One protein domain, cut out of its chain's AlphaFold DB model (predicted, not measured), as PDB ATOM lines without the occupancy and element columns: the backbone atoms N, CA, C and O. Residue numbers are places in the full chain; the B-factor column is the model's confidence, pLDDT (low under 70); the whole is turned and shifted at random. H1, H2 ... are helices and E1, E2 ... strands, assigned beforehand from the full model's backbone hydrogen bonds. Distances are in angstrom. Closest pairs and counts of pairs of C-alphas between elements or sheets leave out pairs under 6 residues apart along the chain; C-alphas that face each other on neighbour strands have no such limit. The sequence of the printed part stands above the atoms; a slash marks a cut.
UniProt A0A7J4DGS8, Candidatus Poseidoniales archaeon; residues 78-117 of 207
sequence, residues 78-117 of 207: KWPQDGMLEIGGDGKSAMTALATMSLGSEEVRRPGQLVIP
ATOM      1  N   LYS A  78     -20.420 -63.942  20.480       91.94
ATOM      2  CA  LYS A  78     -20.923 -62.716  19.855       91.94
ATOM      3  C   LYS A  78     -21.957 -62.074  20.775       91.94
ATOM      4  O   LYS A  78     -22.809 -62.779  21.311       91.94
ATOM      5  N   TRP A  79     -21.885 -60.759  20.919       90.31
ATOM      6  CA  TRP A  79     -22.927 -60.008  21.602       90.31
ATOM      7  C   TRP A  79     -24.143 -59.831  20.670       90.31
ATOM      8  O   TRP A  79     -23.940 -59.468  19.504       90.31
ATOM      9  N   PRO A  80     -25.378 -60.124  21.124       86.44
ATOM     10  CA  PRO A  80     -26.582 -59.977  20.311       86.44
ATOM     11  C   PRO A  80     -26.983 -58.499  20.196       86.44
ATOM     12  O   PRO A  80     -27.659 -57.961  21.066       86.44
ATOM     13  N   GLN A  81     -26.563 -57.853  19.106       81.94
ATOM     14  CA  GLN A  81     -26.834 -56.432  18.845       81.94
ATOM     15  C   GLN A  81     -28.336 -56.121  18.772       81.94
ATOM     16  O   GLN A  81     -28.762 -55.084  19.266       81.94
ATOM     17  N   ASP A  82     -29.133 -57.048  18.235       80.94
ATOM     18  CA  ASP A  82     -30.586 -56.884  18.081       80.94
ATOM     19  C   ASP A  82     -31.332 -56.806  19.427       80.94
ATOM     20  O   ASP A  82     -32.481 -56.383  19.477       80.94
ATOM     21  N   GLY A  83     -30.683 -57.212  20.524       79.50
ATOM     22  CA  GLY A  83     -31.222 -57.120  21.882       79.50
ATOM     23  C   GLY A  83     -30.818 -55.850  22.634       79.50
ATOM     24  O   GLY A  83     -31.071 -55.764  23.833       79.50
ATOM     25  N   MET A  84     -30.142 -54.893  21.986       83.56
ATOM     26  CA  MET A  84     -29.742 -53.647  22.635       83.56
ATOM     27  C   MET A  84     -30.957 -52.752  22.878       83.56
ATOM     28  O   MET A  84     -31.607 -52.304  21.937       83.56
ATOM     29  N   LEU A  85     -31.215 -52.451  24.149       83.25
ATOM     30  CA  LEU A  85     -32.155 -51.415  24.552       83.25
ATOM     31  C   LEU A  85     -31.391 -50.125  24.838       83.25
ATOM     32  O   LEU A  85     -30.412 -50.124  25.584       83.25
ATOM     33  N   GLU A  86     -31.874 -49.028  24.280       83.06
ATOM     34  CA  GLU A  86     -31.389 -47.689  24.574       83.06
ATOM     35  C   GLU A  86     -32.419 -46.910  25.390       83.06
ATOM     36  O   GLU A  86     -33.625 -47.114  25.255       83.06
ATOM     37  N   ILE A  87     -31.932 -45.991  26.224       84.69
ATOM     38  CA  ILE A  87     -32.759 -45.061  26.987       84.69
ATOM     39  C   ILE A  87     -32.400 -43.640  26.553       84.69
ATOM     40  O   ILE A  87     -31.285 -43.185  26.789       84.69
ATOM     41  N   GLY A  88     -33.363 -42.934  25.955       83.38
ATOM     42  CA  GLY A  88     -33.249 -41.497  25.690       83.38
ATOM     43  C   GLY A  88     -32.344 -41.093  24.520       83.38
ATOM     44  O   GLY A  88     -31.905 -39.946  24.497       83.38
ATOM     45  N   GLY A  89     -32.078 -41.979  23.558       77.31
ATOM     46  CA  GLY A  89     -31.306 -41.641  22.357       77.31
ATOM     47  C   GLY A  89     -31.760 -42.388  21.099       77.31
ATOM     48  O   GLY A  89     -32.900 -42.855  21.033       77.31
ATOM     49  N   ASP A  90     -30.877 -42.450  20.098       79.12
ATOM     50  CA  ASP A  90     -31.094 -43.194  18.859       79.12
ATOM     51  C   ASP A  90     -30.141 -44.401  18.725       79.12
ATOM     52  O   ASP A  90     -28.921 -44.313  18.927       79.12
ATOM     53  N   GLY A  91     -30.713 -45.556  18.357       75.00
ATOM     54  CA  GLY A  91     -30.003 -46.833  18.472       75.00
ATOM     55  C   GLY A  91     -28.781 -46.930  17.560       75.00
ATOM     56  O   GLY A  91     -27.863 -47.712  17.817       75.00
ATOM     57  N   LYS A  92     -28.735 -46.118  16.499       77.38
ATOM     58  CA  LYS A  92     -27.615 -46.058  15.556       77.38
ATOM     59  C   LYS A  92     -26.454 -45.256  16.130       77.38
ATOM     60  O   LYS A  92     -25.304 -45.685  15.995       77.38
ATOM     61  N   SER A  93     -26.735 -44.152  16.807       80.00
ATOM     62  CA  SER A  93     -25.764 -43.347  17.539       80.00
ATOM     63  C   SER A  93     -25.220 -44.110  18.736       80.00
ATOM     64  O   SER A  93     -24.004 -44.151  18.911       80.00
ATOM     65  N   ALA A  94     -26.063 -44.826  19.488       82.88
ATOM     66  CA  ALA A  94     -25.606 -45.699  20.571       82.88
ATOM     67  C   ALA A  94     -24.667 -46.803  20.061       82.88
ATOM     68  O   ALA A  94     -23.571 -46.994  20.595       82.88
ATOM     69  N   MET A  95     -25.037 -47.491  18.976       82.31
ATOM     70  CA  MET A  95     -24.167 -48.498  18.356       82.31
ATOM     71  C   MET A  95     -22.879 -47.906  17.794       82.31
ATOM     72  O   MET A  95     -21.827 -48.542  17.876       82.31
ATOM     73  N   THR A  96     -22.945 -46.705  17.226       83.94
ATOM     74  CA  THR A  96     -21.775 -45.978  16.735       83.94
ATOM     75  C   THR A  96     -20.840 -45.661  17.893       83.94
ATOM     76  O   THR A  96     -19.683 -46.068  17.840       83.94
ATOM     77  N   ALA A  97     -21.347 -45.079  18.980       84.81
ATOM     78  CA  ALA A  97     -20.568 -44.769  20.171       84.81
ATOM     79  C   ALA A  97     -19.956 -46.019  20.818       84.81
ATOM     80  O   ALA A  97     -18.783 -46.011  21.187       84.81
ATOM     81  N   LEU A  98     -20.695 -47.130  20.895       83.62
ATOM     82  CA  LEU A  98     -20.168 -48.411  21.379       83.62
ATOM     83  C   LEU A  98     -19.139 -49.025  20.425       83.62
ATOM     84  O   LEU A  98     -18.190 -49.677  20.854       83.62
ATOM     85  N   ALA A  99     -19.294 -48.856  19.118       82.00
ATOM     86  CA  ALA A  99     -18.319 -49.371  18.173       82.00
ATOM     87  C   ALA A  99     -17.037 -48.538  18.198       82.00
ATOM     88  O   ALA A  99     -15.954 -49.112  18.140       82.00
ATOM     89  N   THR A 100     -17.133 -47.213  18.264       83.12
ATOM     90  CA  THR A 100     -15.997 -46.283  18.168       83.12
ATOM     91  C   THR A 100     -15.375 -45.948  19.514       83.12
ATOM     92  O   THR A 100     -14.236 -45.493  19.533       83.12
ATOM     93  N   MET A 101     -16.080 -46.208  20.620       81.50
ATOM     94  CA  MET A 101     -15.765 -45.679  21.950       81.50
ATOM     95  C   MET A 101     -15.690 -44.140  21.954       81.50
ATOM     96  O   MET A 101     -14.882 -43.562  22.677       81.50
ATOM     97  N   SER A 102     -16.503 -43.476  21.123       83.75
ATOM     98  CA  SER A 102     -16.513 -42.018  20.953       83.75
ATOM     99  C   SER A 102     -17.930 -41.484  20.772       83.75
ATOM    100  O   SER A 102     -18.703 -42.020  19.985       83.75
ATOM    101  N   LEU A 103     -18.259 -40.393  21.466       79.31
ATOM    102  CA  LEU A 103     -19.577 -39.750  21.388       79.31
ATOM    103  C   LEU A 103     -19.738 -38.828  20.166       79.31
ATOM    104  O   LEU A 103     -20.855 -38.450  19.841       79.31
ATOM    105  N   GLY A 104     -18.641 -38.461  19.496       77.25
ATOM    106  CA  GLY A 104     -18.643 -37.517  18.368       77.25
ATOM    107  C   GLY A 104     -18.313 -38.146  17.014       77.25
ATOM    108  O   GLY A 104     -17.960 -37.433  16.081       77.25
ATOM    109  N   SER A 105     -18.323 -39.475  16.910       73.75
ATOM    110  CA  SER A 105     -17.977 -40.158  15.660       73.75
ATOM    111  C   SER A 105     -19.131 -40.161  14.663       73.75
ATOM    112  O   SER A 105     -20.275 -40.381  15.054       73.75
ATOM    113  N   GLU A 106     -18.805 -40.023  13.374       77.12
ATOM    114  CA  GLU A 106     -19.754 -40.264  12.284       77.12
ATOM    115  C   GLU A 106     -20.381 -41.664  12.377       77.12
ATOM    116  O   GLU A 106     -19.736 -42.621  12.823       77.12
ATOM    117  N   GLU A 107     -21.637 -41.778  11.930       76.44
ATOM    118  CA  GLU A 107     -22.408 -43.021  11.972       76.44
ATOM    119  C   GLU A 107     -21.634 -44.165  11.301       76.44
ATOM    120  O   GLU A 107     -21.315 -44.148  10.106       76.44
ATOM    121  N   VAL A 108     -21.349 -45.215  12.070       72.56
ATOM    122  CA  VAL A 108     -20.653 -46.385  11.542       72.56
ATOM    123  C   VAL A 108     -21.676 -47.291  10.865       72.56
ATOM    124  O   VAL A 108     -22.386 -48.046  11.521       72.56
ATOM    125  N   ARG A 109     -21.691 -47.294   9.525       63.47
ATOM    126  CA  ARG A 109     -22.617 -48.117   8.712       63.47
ATOM    127  C   ARG A 109     -22.606 -49.616   9.039       63.47
ATOM    128  O   ARG A 109     -23.593 -50.302   8.788       63.47
ATOM    129  N   ARG A 110     -21.477 -50.157   9.515       67.50
ATOM    130  CA  ARG A 110     -21.327 -51.569   9.914       67.50
ATOM    131  C   ARG A 110     -20.430 -51.673  11.146       67.50
ATOM    132  O   ARG A 110     -19.218 -51.862  10.988       67.50
ATOM    133  N   PRO A 111     -20.980 -51.534  12.363       68.38
ATOM    134  CA  PRO A 111     -20.188 -51.683  13.571       68.38
ATOM    135  C   PRO A 111     -19.587 -53.091  13.578       68.38
ATOM    136  O   PRO A 111     -20.289 -54.096  13.457       68.38
ATOM    137  N   GLY A 112     -18.253 -53.166  13.620       73.31
ATOM    138  CA  GLY A 112     -17.539 -54.440  13.629       73.31
ATOM    139  C   GLY A 112     -18.074 -55.351  14.735       73.31
ATOM    140  O   GLY A 112     -18.493 -54.884  15.788       73.31
ATOM    141  N   GLN A 113     -18.063 -56.661  14.500       85.38
ATOM    142  CA  GLN A 113     -18.689 -57.609  15.418       85.38
ATOM    143  C   GLN A 113     -18.110 -57.518  16.834       85.38
ATOM    144  O   GLN A 113     -16.904 -57.712  17.017       85.38
ATOM    145  N   LEU A 114     -18.985 -57.278  17.813       89.62
ATOM    146  CA  LEU A 114     -18.644 -57.253  19.230       89.62
ATOM    147  C   LEU A 114     -18.811 -58.640  19.861       89.62
ATOM    148  O   LEU A 114     -19.620 -59.463  19.419       89.62
ATOM    149  N   VAL A 115     -18.002 -58.907  20.877       92.06
ATOM    150  CA  VAL A 115     -17.970 -60.157  21.636       92.06
ATOM    151  C   VAL A 115     -17.853 -59.860  23.125       92.06
ATOM    152  O   VAL A 115     -17.321 -58.815  23.505       92.06
ATOM    153  N   ILE A 116     -18.336 -60.792  23.941       91.81
ATOM    154  CA  ILE A 116     -18.220 -60.744  25.399       91.81
ATOM    155  C   ILE A 116     -17.177 -61.772  25.842       91.81
ATOM    156  O   ILE A 116     -17.377 -62.962  25.571       91.81
ATOM    157  N   PRO A 117     -16.099 -61.354  26.535       91.75
ATOM    158  CA  PRO A 117     -15.092 -62.267  27.057       91.75
ATOM    159  C   PRO A 117     -15.703 -63.361  27.928       91.75
ATOM    160  O   PRO A 117     -16.482 -63.091  28.843       91.75
TER     161      PRO A 117
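AT A GLANCE: This is residues 78 to 117 of the 207 residues of a protein of Candidatus Poseidoniales archaeon (UniProt A0A7J4DGS8). This domain has little regular structure: one short helix, H1, sits between two long unnamed stretches, residues 78 to 90 and 101 to 113, and a short strand, E1, follows near the last printed residue. The chain makes an open loop whose printed ends come back to 9.3 A between the C-alphas of Lys 78 and Pro 117. The printed part has 40 residues, 13 of them in the named elements, H1 then E1; the class is mixed, helices and strands. It is compact, with a radius of gyration of the C-alphas of 10.0 A and spans of 26 by 19 by 17 A.

HOW THE PARTS SIT: After residues 78 to 90 comes H1, residues 91 to 100, in which every O i to N i+4 pair is within hydrogen-bond range. A long link of 13 residues joins it to E1, residues 114 to 116, which pairs with no named strand. Their closest C-alphas, those of Ala 99 and Leu 114, are 8.0 A apart.

IN THESE COORDINATES: H1 runs 14.0 A from C-alpha 91 at (-30.003, -46.833, 18.472). E1 ends at C-alpha 116, (-18.220, -60.744, 25.399).

THE WHOLE: The C-alphas of Gly 88 and Pro 117 are the two farthest apart, 27.6 A. The printed part has no cut. Residues 109 to 111 have pLDDT under 70.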